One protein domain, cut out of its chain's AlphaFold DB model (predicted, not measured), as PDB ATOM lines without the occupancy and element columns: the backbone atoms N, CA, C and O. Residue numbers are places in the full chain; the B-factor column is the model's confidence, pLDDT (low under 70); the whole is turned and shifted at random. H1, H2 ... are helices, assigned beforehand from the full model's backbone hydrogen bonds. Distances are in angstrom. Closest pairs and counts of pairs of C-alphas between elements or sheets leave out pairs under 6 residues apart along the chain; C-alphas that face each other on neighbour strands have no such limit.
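What this domain is: This is residues 18 to 106 and 139 to 157 of the 268 residues of the protein "HNH endonuclease" of Yimella sp. cx-51 (UniProt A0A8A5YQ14). H1 folds back beside the long helix H2 at one end, and shorter helices, H3 to H6, gather as a head at H2's other end, where H6 crosses it. Residues 18 to 23 of H1 stick out. The printed part has 108 residues, with six named helices, H1 to H6 in order along the chain, that hold 85 of them, and no named strand; its class is all helix, and the whole is loose, with a radius of gyration of the C-alphas of 16.2 A and spans of 49 by 30 by 27 A.

How they stand to each other: H1, residues 18 to 40, has a kink of 46 degrees near residue 34. It is close to but not clearly touching H2, residues 43 to 73: the closest C-alphas, Ser 38 and Leu 46, are 7.0 A apart. H3, residues 76 to 79, is near H2. The hub H4, residues 85 to 92, touches H5, residues 98 to 102, closest C-alphas Arg 91 and Leu 101, 7.5 A. H6, residues 142 to 155, touches H2 at a steep tilt of 61 degrees, closest C-alphas Ser 69 and Ala 152, 4.3 A. Of H1's O i to N i+4 pairs, 14 of 19 are within hydrogen-bond range.

Where its parts are: H1, 33.3 A, begins at C-alpha 18 (98.609, 97.145, 113.388). H2 is 45.0 A.

The domain as a whole: Across the cut, C-alphas 106 and 139 are 23.9 A apart. Residues 95 and 103 to 106 are under pLDDT 70.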
ATOM      1  N   ALA A  18      98.359  95.722 113.159       87.12
ATOM      2  CA  ALA A  18      98.609  97.145 113.388       87.12
ATOM      3  C   ALA A  18      99.503  97.722 112.281       87.12
ATOM      4  O   ALA A  18      99.179  98.763 111.720       87.12
ATOM      5  N   GLU A  19     100.545  96.989 111.883       89.12
ATOM      6  CA  GLU A  19     101.415  97.364 110.763       89.12
ATOM      7  C   GLU A  19     100.627  97.474 109.445       89.12
ATOM      8  O   GLU A  19     100.794  98.436 108.692       89.12
ATOM      9  N   CYS A  20      99.701  96.543 109.180       90.75
ATOM     10  CA  CYS A  20      98.787  96.640 108.042       90.75
ATOM     11  C   CYS A  20      97.887  97.884 108.124       90.75
ATOM     12  O   CYS A  20      97.683  98.557 107.111       90.75
ATOM     13  N   ALA A  21      97.348  98.208 109.302       88.62
ATOM     14  CA  ALA A  21      96.503  99.388 109.490       88.62
ATOM     15  C   ALA A  21      97.275 100.701 109.257       88.62
ATOM     16  O   ALA A  21      96.738 101.629 108.645       88.62
ATOM     17  N   ASP A  22      98.536 100.769 109.683       86.25
ATOM     18  CA  ASP A  22      99.414 101.917 109.448       86.25
ATOM     19  C   ASP A  22      99.771 102.055 107.960       86.25
ATOM     20  O   ASP A  22      99.702 103.150 107.392       86.25
ATOM     21  N   ALA A  23     100.057 100.940 107.280       89.50
ATOM     22  CA  ALA A  23     100.303 100.928 105.838       89.50
ATOM     23  C   ALA A  23      99.084 101.422 105.033       89.50
ATOM     24  O   ALA A  23      99.236 102.204 104.089       89.50
ATOM     25  N   VAL A  24      97.866 101.026 105.428       88.44
ATOM     26  CA  VAL A  24      96.614 101.509 104.816       88.44
ATOM     27  C   VAL A  24      96.434 103.015 105.016       88.44
ATOM     28  O   VAL A  24      95.970 103.698 104.107       88.44
ATOM     29  N   GLN A  25      96.812 103.569 106.168       84.44
ATOM     30  CA  GLN A  25      96.749 105.020 106.381       84.44
ATOM     31  C   GLN A  25      97.777 105.766 105.521       84.44
ATOM     32  O   GLN A  25      97.448 106.793 104.923       84.44
ATOM     33  N   SER A  26      98.989 105.221 105.404       86.00
ATOM     34  CA  SER A  26     100.071 105.806 104.607       86.00
ATOM     35  C   SER A  26      99.710 105.911 103.116       86.00
ATOM     36  O   SER A  26      99.840 106.979 102.511       86.00
ATOM     37  N   VAL A  27      99.133 104.849 102.528       89.75
ATOM     38  CA  VAL A  27      98.838 104.803 101.081       89.75
ATOM     39  C   VAL A  27      97.794 105.836 100.632       89.75
ATOM     40  O   VAL A  27      97.764 106.223  99.463       89.75
ATOM     41  N   VAL A  28      96.945 106.339 101.539       86.69
ATOM     42  CA  VAL A  28      95.942 107.372 101.216       86.69
ATOM     43  C   VAL A  28      96.605 108.655 100.704       86.69
ATOM     44  O   VAL A  28      96.075 109.301  99.791       86.69
ATOM     45  N   GLY A  29      97.761 109.028 101.264       87.75
ATOM     46  CA  GLY A  29      98.542 110.177 100.805       87.75
ATOM     47  C   GLY A  29      99.031 109.994  99.368       87.75
ATOM     48  O   GLY A  29      98.824 110.870  98.522       87.75
ATOM     49  N   ASP A  30      99.579 108.817  99.074       91.00
ATOM     50  CA  ASP A  30     100.104 108.468  97.753       91.00
ATOM     51  C   ASP A  30      99.006 108.398  96.690       91.00
ATOM     52  O   ASP A  30      99.171 108.947  95.599       91.00
ATOM     53  N   VAL A  31      97.844 107.812  97.006       92.94
ATOM     54  CA  VAL A  31      96.690 107.751  96.089       92.94
ATOM     55  C   VAL A  31      96.215 109.154  95.704       92.94
ATOM     56  O   VAL A  31      95.943 109.427  94.531       92.94
ATOM     57  N   ARG A  32      96.152 110.082  96.666       90.31
ATOM     58  CA  ARG A  32      95.791 111.483  96.391       90.31
ATOM     59  C   ARG A  32      96.840 112.180  95.545       90.31
ATOM     60  O   ARG A  32      96.490 112.907  94.616       90.31
ATOM     61  N   ARG A  33      98.118 111.968  95.865       92.94
ATOM     62  CA  ARG A  33      99.216 112.566  95.113       92.94
ATOM     63  C   ARG A  33      99.217 112.070  93.671       92.94
ATOM     64  O   ARG A  33      99.313 112.896  92.768       92.94
ATOM     65  N   LEU A  34      99.033 110.767  93.457       94.62
ATOM     66  CA  LEU A  34      98.941 110.134  92.142       94.62
ATOM     67  C   LEU A  34      97.867 110.788  91.265       94.62
ATOM     68  O   LEU A  34      98.144 111.111  90.114       94.62
ATOM     69  N   ALA A  35      96.680 111.064  91.814       93.56
ATOM     70  CA  ALA A  35      95.602 111.733  91.082       93.56
ATOM     71  C   ALA A  35      95.974 113.150  90.595       93.56
ATOM     72  O   ALA A  35      95.451 113.609  89.584       93.56
ATOM     73  N   GLN A  36      96.884 113.844  91.287       96.12
ATOM     74  CA  GLN A  36      97.352 115.180  90.897       96.12
ATOM     75  C   GLN A  36      98.467 115.150  89.846       96.12
ATOM     76  O   GLN A  36      98.683 116.148  89.164       96.12
ATOM     77  N   ILE A  37      99.206 114.042  89.750       97.19
ATOM     78  CA  ILE A  37     100.402 113.921  88.902       97.19
ATOM     79  C   ILE A  37     100.261 112.849  87.816       97.19
ATOM     80  O   ILE A  37     101.245 112.521  87.157       97.19
ATOM     81  N   SER A  38      99.060 112.303  87.605       95.94
ATOM     82  CA  SER A  38      98.818 111.199  86.666       95.94
ATOM     83  C   SER A  38      99.173 111.542  85.217       95.94
ATOM     84  O   SER A  38      99.456 110.643  84.435       95.94
ATOM     85  N   SER A  39      99.210 112.832  84.863       96.44
ATOM     86  CA  SER A  39      99.684 113.323  83.562       96.44
ATOM     87  C   SER A  39     101.156 113.013  83.280       96.44
ATOM     88  O   SER A  39     101.585 113.121  82.137       96.44
ATOM     89  N   ASN A  40     101.935 112.673  84.309       97.38
ATOM     90  CA  ASN A  40     103.356 112.356  84.182       97.38
ATOM     91  C   ASN A  40     103.605 110.879  83.839       97.38
ATOM     92  O   ASN A  40     104.754 110.499  83.638       97.38
ATOM     93  N   LEU A  41     102.557 110.052  83.818       97.44
ATOM     94  CA  LEU A  41     102.655 108.628  83.517       97.44
ATOM     95  C   LEU A  41     102.603 108.387  82.009       97.44
ATOM     96  O   LEU A  41     101.840 109.027  81.287       97.44
ATOM     97  N   THR A  42     103.366 107.403  81.545       98.19
ATOM     98  CA  THR A  42     103.167 106.802  80.220       98.19
ATOM     99  C   THR A  42     101.846 106.023  80.163       98.19
ATOM    100  O   THR A  42     101.288 105.661  81.197       98.19
ATOM    101  N   ASP A  43     101.360 105.674  78.967       97.44
ATOM    102  CA  ASP A  43     100.115 104.899  78.807       97.44
ATOM    103  C   ASP A  43     100.142 103.547  79.547       97.44
ATOM    104  O   ASP A  43      99.136 103.107  80.113       97.44
ATOM    105  N   VAL A  44     101.306 102.887  79.571       97.62
ATOM    106  CA  VAL A  44     101.497 101.606  80.270       97.62
ATOM    107  C   VAL A  44     101.419 101.805  81.782       97.62
ATOM    108  O   VAL A  44     100.700 101.070  82.459       97.62
ATOM    109  N   GLU A  45     102.115 102.811  82.313       97.50
ATOM    110  CA  GLU A  45     102.095 103.138  83.742       97.50
ATOM    111  C   GLU A  45     100.713 103.614  84.189       97.50
ATOM    112  O   GLU A  45     100.233 103.188  85.236       97.50
ATOM    113  N   LEU A  46     100.037 104.430  83.377       96.94
ATOM    114  CA  LEU A  46      98.678 104.894  83.626       96.94
ATOM    115  C   LEU A  46      97.701 103.716  83.706       96.94
ATOM    116  O   LEU A  46      96.895 103.638  84.632       96.94
ATOM    117  N   THR A  47      97.801 102.767  82.773       97.00
ATOM    118  CA  THR A  47      96.955 101.565  82.757       97.00
ATOM    119  C   THR A  47      97.237 100.666  83.962       97.00
ATOM    120  O   THR A  47      96.307 100.177  84.611       97.00
ATOM    121  N   ALA A  48      98.512 100.466  84.301       96.19
ATOM    122  CA  ALA A  48      98.912  99.693  85.471       96.19
ATOM    123  C   ALA A  48      98.435 100.348  86.778       96.19
ATOM    124  O   ALA A  48      97.889  99.657  87.640       96.19
ATOM    125  N   ALA A  49      98.567 101.672  86.896       95.69
ATOM    126  CA  ALA A  49      98.088 102.453  88.029       95.69
ATOM    127  C   ALA A  49      96.561 102.373  88.162       95.69
ATOM    128  O   ALA A  49      96.057 102.097  89.248       95.69
ATOM    129  N   ALA A  50      95.817 102.522  87.062       96.56
ATOM    130  CA  ALA A  50      94.362 102.381  87.060       96.56
ATOM    131  C   ALA A  50      93.921 100.980  87.521       96.56
ATOM    132  O   ALA A  50      93.021 100.851  88.355       96.56
ATOM    133  N   ARG A  51      94.592  99.924  87.040       95.88
ATOM    134  CA  ARG A  51      94.351  98.545  87.491       95.88
ATOM    135  C   ARG A  51      94.646  98.379  88.983       95.88
ATOM    136  O   ARG A  51      93.848  97.765  89.685       95.88
ATOM    137  N   ALA A  52      95.771  98.904  89.466       94.62
ATOM    138  CA  ALA A  52      96.149  98.818  90.874       94.62
ATOM    139  C   ALA A  52      95.130  99.533  91.775       94.62
ATOM    140  O   ALA A  52      94.670  98.947  92.750       94.62
ATOM    141  N   LEU A  53      94.706 100.745  91.408       95.31
ATOM    142  CA  LEU A  53      93.682 101.497  92.136       95.31
ATOM    143  C   LEU A  53      92.345 100.746  92.190       95.31
ATOM    144  O   LEU A  53      91.729 100.683  93.251       95.31
ATOM    145  N   ALA A  54      91.919 100.118  91.090       92.56
ATOM    146  CA  ALA A  54      90.702  99.305  91.076       92.56
ATOM    147  C   ALA A  54      90.791  98.100  92.034       92.56
ATOM    148  O   ALA A  54      89.833  97.807  92.750       92.56
ATOM    149  N   VAL A  55      91.951  97.436  92.096       91.19
ATOM    150  CA  VAL A  55      92.199  96.343  93.052       91.19
ATOM    151  C   VAL A  55      92.211  96.863  94.490       91.19
ATOM    152  O   VAL A  55      91.589  96.247  95.351       91.19
ATOM    153  N   VAL A  56      92.847  98.009  94.754       92.69
ATOM    154  CA  VAL A  56      92.841  98.651  96.080       92.69
ATOM    155  C   VAL A  56      91.415  98.956  96.527       92.69
ATOM    156  O   VAL A  56      91.069  98.642  97.659       92.69
ATOM    157  N   MET A  57      90.557  99.493  95.653       90.94
ATOM    158  CA  MET A  57      89.149  99.749  95.986       90.94
ATOM    159  C   MET A  57      88.414  98.469  96.400       90.94
ATOM    160  O   MET A  57      87.711  98.462  97.409       90.94
ATOM    161  N   GLN A  58      88.593  97.383  95.645       90.38
ATOM    162  CA  GLN A  58      87.964  96.094  95.937       90.38
ATOM    163  C   GLN A  58      88.465  95.493  97.259       90.38
ATOM    164  O   GLN A  58      87.666  95.027  98.069       90.38
ATOM    165  N   GLN A  59      89.778  95.520  97.490       93.06
ATOM    166  CA  GLN A  59      90.393  94.945  98.687       93.06
ATOM    167  C   GLN A  59      90.123  95.787  99.939       93.06
ATOM    168  O   GLN A  59      89.860  95.233 101.003       93.06
ATOM    169  N   ALA A  60      90.088  97.116  99.816       92.88
ATOM    170  CA  ALA A  60      89.683  98.000 100.905       92.88
ATOM    171  C   ALA A  60      88.227  97.748 101.320       92.88
ATOM    172  O   ALA A  60      87.910  97.772 102.506       92.88
ATOM    173  N   GLU A  61      87.338  97.460 100.365       93.19
ATOM    174  CA  GLU A  61      85.949  97.123 100.667       93.19
ATOM    175  C   GLU A  61      85.824  95.777 101.405       93.19
ATOM    176  O   GLU A  61      85.093  95.681 102.393       93.19
ATOM    177  N   ALA A  62      86.568  94.757 100.970       94.62
ATOM    178  CA  ALA A  62      86.650  93.458 101.640       94.62
ATOM    179  C   ALA A  62      87.192  93.581 103.076       94.62
ATOM    180  O   ALA A  62      86.572  93.092 104.026       94.62
ATOM    181  N   ALA A  63      88.303  94.304 103.241       95.31
ATOM    182  CA  ALA A  63      88.913  94.575 104.537       95.31
ATOM    183  C   ALA A  63      87.966  95.354 105.459       95.31
ATOM    184  O   ALA A  63      87.857  95.034 106.640       95.31
ATOM    185  N   LEU A  64      87.216  96.325 104.927       95.12
ATOM    186  CA  LEU A  64      86.236  97.075 105.707       95.12
ATOM    187  C   LEU A  64      85.115  96.172 106.239       95.12
ATOM    188  O   LEU A  64      84.715  96.332 107.390       95.12
ATOM    189  N   VAL A  65      84.631  95.198 105.457       97.44
ATOM    190  CA  VAL A  65      83.668  94.199 105.957       97.44
ATOM    191  C   VAL A  65      84.290  93.350 107.067       97.44
ATOM    192  O   VAL A  65      83.649  93.152 108.097       97.44
ATOM    193  N   ALA A  66      85.529  92.880 106.889       96.25
ATOM    194  CA  ALA A  66      86.224  92.060 107.882       96.25
ATOM    195  C   ALA A  66      86.436  92.812 109.209       96.25
ATOM    196  O   ALA A  66      86.054  92.315 110.267       96.25
ATOM    197  N   VAL A  67      86.952  94.044 109.152       94.88
ATOM    198  CA  VAL A  67      87.151  94.908 110.327       94.88
ATOM    199  C   VAL A  67      85.821  95.265 110.986       94.88
ATOM    200  O   VAL A  67      85.724  95.267 112.209       94.88
ATOM    201  N   THR A  68      84.766  95.520 110.204       96.38
ATOM    202  CA  THR A  68      83.427  95.778 110.761       96.38
ATOM    203  C   THR A  68      82.873  94.533 111.461       96.38
ATOM    204  O   THR A  68      82.289  94.651 112.534       96.38
ATOM    205  N   SER A  69      83.087  93.338 110.903       97.38
ATOM    206  CA  SER A  69      82.686  92.068 111.523       97.38
ATOM    207  C   SER A  69      83.390  91.865 112.866       97.38
ATOM    208  O   SER A  69      82.727  91.580 113.860       97.38
ATOM    209  N   ASP A  70      84.708  92.076 112.917       95.31
ATOM    210  CA  ASP A  70      85.499  91.997 114.153       95.31
ATOM    211  C   ASP A  70      85.059  93.064 115.175       95.31
ATOM    212  O   ASP A  70      84.894  92.775 116.360       95.31
ATOM    213  N   ALA A  71      84.752  94.285 114.722       94.25
ATOM    214  CA  ALA A  71      84.230  95.347 115.578       94.25
ATOM    215  C   ALA A  71      82.857  95.003 116.183       94.25
ATOM    216  O   ALA A  71      82.598  95.351 117.341       94.25
ATOM    217  N   ILE A  72      81.978  94.328 115.438       95.12
ATOM    218  CA  ILE A  72      80.692  93.834 115.954       95.12
ATOM    219  C   ILE A  72      80.940  92.718 116.972       95.12
ATOM    220  O   ILE A  72      80.433  92.798 118.091       95.12
ATOM    221  N   GLU A  73      81.762  91.724 116.626       94.88
ATOM    222  CA  GLU A  73      82.071  90.572 117.483       94.88
ATOM    223  C   GLU A  73      82.696  90.992 118.819       94.88
ATOM    224  O   GLU A  73      82.290  90.530 119.886       94.88
ATOM    225  N   ARG A  74      83.630  91.948 118.787       92.12
ATOM    226  CA  ARG A  74      84.267  92.516 119.986       92.12
ATOM    227  C   ARG A  74      83.388  93.518 120.726       92.12
ATOM    228  O   ARG A  74      83.824  94.069 121.741       92.12
ATOM    229  N   GLY A  75      82.194  93.829 120.221       90.75
ATOM    230  CA  GLY A  75      81.283  94.832 120.774       90.75
ATOM    231  C   GLY A  75      81.792  96.276 120.679       90.75
ATOM    232  O   GLY A  75      81.291  97.140 121.394       90.75
ATOM    233  N   ALA A  76      82.788  96.560 119.835       90.50
ATOM    234  CA  ALA A  76      83.307  97.911 119.624       90.50
ATOM    235  C   ALA A  76      82.239  98.843 119.032       90.50
ATOM    236  O   ALA A  76      82.143  99.993 119.451       90.50
ATOM    237  N   VAL A  77      81.387  98.328 118.137       90.88
ATOM    238  CA  VAL A  77      80.226  99.072 117.616       90.88
ATOM    239  C   VAL A  77      79.268  99.439 118.750       90.88
ATOM    240  O   VAL A  77      78.912 100.603 118.890       90.88
ATOM    241  N   TYR A  78      78.909  98.475 119.602       88.31
ATOM    242  CA  TYR A  78      77.979  98.688 120.717       88.31
ATOM    243  C   TYR A  78      78.495  99.703 121.746       88.31
ATOM    244  O   TYR A  78      77.719 100.479 122.290       88.31
ATOM    245  N   ARG A  79      79.804  99.700 122.023       88.50
ATOM    246  CA  ARG A  79      80.404 100.657 122.964       88.50
ATOM    247  C   ARG A  79      80.689 102.033 122.348       88.50
ATOM    248  O   ARG A  79      81.088 102.938 123.072       88.50
ATOM    249  N   SER A  80      80.549 102.177 121.032       89.38
ATOM    250  CA  SER A  80      80.709 103.461 120.352       89.38
ATOM    251  C   SER A  80      79.485 104.354 120.567       89.38
ATOM    252  O   SER A  80      78.448 103.924 121.066       89.38
ATOM    253  N   THR A  81      79.572 105.605 120.125       88.88
ATOM    254  CA  THR A  81      78.408 106.504 120.095       88.88
ATOM    255  C   THR A  81      77.502 106.279 118.876       88.88
ATOM    256  O   THR A  81      76.557 107.040 118.671       88.88
ATOM    257  N   ALA A  82      77.798 105.296 118.020       90.00
ATOM    258  CA  ALA A  82      76.966 104.961 116.871       90.00
ATOM    259  C   ALA A  82      75.760 104.099 117.284       90.00
ATOM    260  O   ALA A  82      75.872 103.204 118.113       90.00
ATOM    261  N   ALA A  83      74.607 104.348 116.666       90.44
ATOM    262  CA  ALA A  83      73.367 103.619 116.907       90.44
ATOM    263  C   ALA A  83      73.442 102.155 116.444       90.44
ATOM    264  O   ALA A  83      72.822 101.283 117.047       90.44
ATOM    265  N   ASP A  84      74.185 101.893 115.368       92.94
ATOM    266  CA  ASP A  84      74.391 100.571 114.786       92.94
ATOM    267  C   ASP A  84      75.670 100.535 113.925       92.94
ATOM    268  O   ASP A  84      76.366 101.543 113.754       92.94
ATOM    269  N   ALA A  85      75.983  99.365 113.361       94.38
ATOM    270  CA  ALA A  85      77.155  99.170 112.507       94.38
ATOM    271  C   ALA A  85      77.109 100.000 111.210       94.38
ATOM    272  O   ALA A  85      78.154 100.420 110.716       94.38
ATOM    273  N   CYS A  86      75.919 100.278 110.662       94.31
ATOM    274  CA  CYS A  86      75.780 101.116 109.471       94.31
ATOM    275  C   CYS A  86      76.199 102.555 109.785       94.31
ATOM    276  O   CYS A  86      77.011 103.136 109.063       94.31
ATOM    277  N   GLN A  87      75.688 103.118 110.882       91.50
ATOM    278  CA  GLN A  87      76.074 104.452 111.328       91.50
ATOM    279  C   GLN A  87      77.552 104.501 111.740       91.50
ATOM    280  O   GLN A  87      78.219 105.498 111.471       91.50
ATOM    281  N   TRP A  88      78.084 103.433 112.339       92.75
ATOM    282  CA  TRP A  88      79.498 103.339 112.703       92.75
ATOM    283  C   TRP A  88      80.415 103.464 111.474       92.75
ATOM    284  O   TRP A  88      81.283 104.336 111.441       92.75
ATOM    285  N   VAL A  89      80.157 102.684 110.416       91.56
ATOM    286  CA  VAL A  89      80.895 102.767 109.138       91.56
ATOM    287  C   VAL A  89      80.726 104.140 108.478       91.56
ATOM    288  O   VAL A  89      81.694 104.729 107.995       91.56
ATOM    289  N   GLN A  90      79.504 104.680 108.474       89.94
ATOM    290  CA  GLN A  90      79.229 105.984 107.878       89.94
ATOM    291  C   GLN A  90      80.015 107.097 108.580       89.94
ATOM    292  O   GLN A  90      80.635 107.920 107.913       89.94
ATOM    293  N   ARG A  91      80.054 107.122 109.912       86.69
ATOM    294  CA  ARG A  91      80.761 108.170 110.663       86.69
ATOM    295  C   ARG A  91      82.273 108.128 110.441       86.69
ATOM    296  O   ARG A  91      82.861 109.175 110.169       86.69
ATOM    297  N   LEU A  92      82.877 106.937 110.398       82.75
ATOM    298  CA  LEU A  92      84.298 106.768 110.044       82.75
ATOM    299  C   LEU A  92      84.639 107.385 108.684       82.75
ATOM    300  O   LEU A  92      85.676 108.020 108.512       82.75
ATOM    301  N   SER A  93      83.733 107.251 107.717       79.56
ATOM    302  CA  SER A  93      83.940 107.778 106.368       79.56
ATOM    303  C   SER A  93      83.811 109.303 106.245       79.56
ATOM    304  O   SER A  93      84.153 109.848 105.198       79.56
ATOM    305  N   THR A  94      83.325 109.998 107.281       76.31
ATOM    306  CA  THR A  94      83.183 111.470 107.294       76.31
ATOM    307  C   THR A  94      84.409 112.200 107.844       76.31
ATOM    308  O   THR A  94      84.446 113.427 107.825       76.31
ATOM    309  N   GLY A  95      85.422 111.464 108.318       66.75
ATOM    310  CA  GLY A  95      86.608 112.057 108.939       66.75
ATOM    311  C   GLY A  95      86.370 112.556 110.366       66.75
ATOM    312  O   GLY A  95      87.158 113.355 110.870       66.75
ATOM    313  N   GLU A  96      85.297 112.099 111.024       74.50
ATOM    314  CA  GLU A  96      85.097 112.328 112.453       74.50
ATOM    315  C   GLU A  96      86.291 111.757 113.247       74.50
ATOM    316  O   GLU A  96      86.718 110.630 112.974       74.50
ATOM    317  N   PRO A  97      86.840 112.490 114.238       75.38
ATOM    318  CA  PRO A  97      87.930 111.982 115.060       75.38
ATOM    319  C   PRO A  97      87.558 110.657 115.733       75.38
ATOM    320  O   PRO A  97      86.512 110.550 116.372       75.38
ATOM    321  N   VAL A  98      88.456 109.668 115.669       74.38
ATOM    322  CA  VAL A  98      88.245 108.338 116.273       74.38
ATOM    323  C   VAL A  98      87.850 108.446 117.750       74.38
ATOM    324  O   VAL A  98      86.952 107.738 118.196       74.38
ATOM    325  N   ALA A  99      88.438 109.388 118.495       72.50
ATOM    326  CA  ALA A  99      88.109 109.635 119.899       72.50
ATOM    327  C   ALA A  99      86.633 110.028 120.132       72.50
ATOM    328  O   ALA A  99      86.046 109.629 121.137       72.50
ATOM    329  N   ALA A 100      86.018 110.770 119.204       70.06
ATOM    330  CA  ALA A 100      84.611 111.166 119.286       70.06
ATOM    331  C   ALA A 100      83.659 109.993 118.978       70.06
ATOM    332  O   ALA A 100      82.601 109.858 119.597       70.06
ATOM    333  N   LEU A 101      84.065 109.095 118.074       72.50
ATOM    334  CA  LEU A 101      83.298 107.898 117.737       72.50
ATOM    335  C   LEU A 101      83.370 106.837 118.839       72.50
ATOM    336  O   LEU A 101      82.348 106.264 119.218       72.50
ATOM    337  N   VAL A 102      84.578 106.577 119.337       71.00
ATOM    338  CA  VAL A 102      84.871 105.534 120.320       71.00
ATOM    339  C   VAL A 102      84.228 105.902 121.664       71.00
ATOM    340  O   VAL A 102      83.551 105.053 122.236       71.00
ATOM    341  N   GLY A 103      84.285 107.169 122.096       59.41
ATOM    342  CA  GLY A 103      83.811 107.609 123.415       59.41
ATOM    343  C   GLY A 103      84.902 107.473 124.490       59.41
ATOM    344  O   GLY A 103      85.889 106.765 124.309       59.41
ATOM    345  N   ALA A 104      84.771 108.178 125.618       55.66
ATOM    346  CA  ALA A 104      85.840 108.246 126.627       55.66
ATOM    347  C   ALA A 104      86.107 106.908 127.359       55.66
ATOM    348  O   ALA A 104      87.238 106.646 127.760       55.66
ATOM    349  N   GLU A 105      85.094 106.048 127.520       52.53
ATOM    350  CA  GLU A 105      85.198 104.794 128.295       52.53
ATOM    351  C   GLU A 105      85.883 103.641 127.534       52.53
ATOM    352  O   GLU A 105      86.453 102.729 128.127       52.53
ATOM    353  N   THR A 106      85.864 103.680 126.209       51.66
ATOM    354  CA  THR A 106      86.388 102.649 125.293       51.66
ATOM    355  C   THR A 106      87.837 102.876 124.888       51.66
ATOM    356  O   THR A 106      88.535 101.904 124.599       51.66
ATOM    357  N   GLY A 139      82.122 111.417 102.619       74.56
ATOM    358  CA  GLY A 139      81.327 110.396 103.280       74.56
ATOM    359  C   GLY A 139      81.069 109.196 102.372       74.56
ATOM    360  O   GLY A 139      81.058 109.283 101.146       74.56
ATOM    361  N   MET A 140      80.869 108.042 102.990       86.62
ATOM    362  CA  MET A 140      80.335 106.853 102.351       86.62
ATOM    363  C   MET A 140      78.816 106.986 102.271       86.62
ATOM    364  O   MET A 140      78.152 107.301 103.261       86.62
ATOM    365  N   GLU A 141      78.265 106.698 101.096       88.69
ATOM    366  CA  GLU A 141      76.821 106.685 100.879       88.69
ATOM    367  C   GLU A 141      76.111 105.736 101.864       88.69
ATOM    368  O   GLU A 141      76.571 104.602 102.052       88.69
ATOM    369  N   PRO A 142      74.948 106.114 102.434       87.75
ATOM    370  CA  PRO A 142      74.228 105.275 103.394       87.75
ATOM    371  C   PRO A 142      73.922 103.865 102.868       87.75
ATOM    372  O   PRO A 142      74.002 102.880 103.598       87.75
ATOM    373  N   ALA A 143      73.620 103.740 101.572       90.69
ATOM    374  CA  ALA A 143      73.364 102.446 100.940       90.69
ATOM    375  C   ALA A 143      74.614 101.548 100.869       90.69
ATOM    376  O   ALA A 143      74.495 100.320 100.865       90.69
ATOM    377  N   HIS A 144      75.808 102.141 100.796       92.62
ATOM    378  CA  HIS A 144      77.077 101.417 100.819       92.62
ATOM    379  C   HIS A 144      77.424 100.998 102.248       92.62
ATOM    380  O   HIS A 144      77.647  99.811 102.480       92.62
ATOM    381  N   ALA A 145      77.325 101.912 103.217       93.81
ATOM    382  CA  ALA A 145      77.534 101.602 104.632       93.81
ATOM    383  C   ALA A 145      76.582 100.493 105.125       93.81
ATOM    384  O   ALA A 145      77.012  99.525 105.748       93.81
ATOM    385  N   SER A 146      75.301 100.559 104.742       95.81
ATOM    386  CA  SER A 146      74.306  99.527 105.063       95.81
ATOM    387  C   SER A 146      74.661  98.160 104.472       95.81
ATOM    388  O   SER A 146      74.452  97.124 105.105       95.81
ATOM    389  N   ARG A 147      75.229  98.132 103.259       96.25
ATOM    390  CA  ARG A 147      75.685  96.892 102.619       96.25
ATOM    391  C   ARG A 147      76.868  96.283 103.365       96.25
ATOM    392  O   ARG A 147      76.855  95.075 103.581       96.25
ATOM    393  N   VAL A 148      77.845  97.102 103.751       96.75
ATOM    394  CA  VAL A 148      79.006  96.671 104.544       96.75
ATOM    395  C   VAL A 148      78.540  96.087 105.875       96.75
ATOM    396  O   VAL A 148      78.850  94.935 106.159       96.75
ATOM    397  N   ALA A 149      77.726  96.826 106.634       97.19
ATOM    398  CA  ALA A 149      77.194  96.381 107.922       97.19
ATOM    399  C   ALA A 149      76.424  95.056 107.802       97.19
ATOM    400  O   ALA A 149      76.688  94.109 108.537       97.19
ATOM    401  N   LYS A 150      75.542  94.940 106.799       98.12
ATOM    402  CA  LYS A 150      74.782  93.709 106.557       98.12
ATOM    403  C   LYS A 150      75.678  92.504 106.258       98.12
ATOM    404  O   LYS A 150      75.368  91.392 106.683       98.12
ATOM    405  N   LEU A 151      76.737  92.694 105.471       98.00
ATOM    406  CA  LEU A 151      77.683  91.620 105.170       98.00
ATOM    407  C   LEU A 151      78.526  91.265 106.394       98.00
ATOM    408  O   LEU A 151      78.743  90.084 106.630       98.00
ATOM    409  N   ALA A 152      78.924  92.255 107.193       98.06
ATOM    410  CA  ALA A 152      79.650  92.043 108.437       98.06
ATOM    411  C   ALA A 152      78.833  91.200 109.435       98.06
ATOM    412  O   ALA A 152      79.322  90.175 109.900       98.06
ATOM    413  N   ASP A 153      77.558  91.532 109.665       98.12
ATOM    414  CA  ASP A 153      76.651  90.701 110.475       98.12
ATOM    415  C   ASP A 153      76.531  89.275 109.915       98.12
ATOM    416  O   ASP A 153      76.539  88.285 110.649       98.12
ATOM    417  N   ALA A 154      76.432  89.145 108.588       97.62
ATOM    418  CA  ALA A 154      76.308  87.848 107.940       97.62
ATOM    419  C   ALA A 154      77.571  86.985 108.084       97.62
ATOM    420  O   ALA A 154      77.434  85.762 108.150       97.62
ATOM    421  N   CYS A 155      78.760  87.593 108.152       97.62
ATOM    422  CA  CYS A 155      80.035  86.908 108.369       97.62
ATOM    423  C   CYS A 155      80.123  86.235 109.748       97.62
ATOM    424  O   CYS A 155      80.815  85.226 109.884       97.62
ATOM    425  N   LEU A 156      79.388  86.736 110.745       96.81
ATOM    426  CA  LEU A 156      79.343  86.156 112.092       96.81
ATOM    427  C   LEU A 156      78.496  84.878 112.171       96.81
ATOM    428  O   LEU A 156      78.614  84.105 113.118       96.81
ATOM    429  N   VAL A 157      77.639  84.623 111.180       96.56
ATOM    430  CA  VAL A 157      76.773  83.440 111.155       96.56
ATOM    431  C   VAL A 157      77.559  82.235 110.612       96.56
ATOM    432  O   VAL A 157      77.919  82.239 109.432       96.56
TER     433      VAL A 157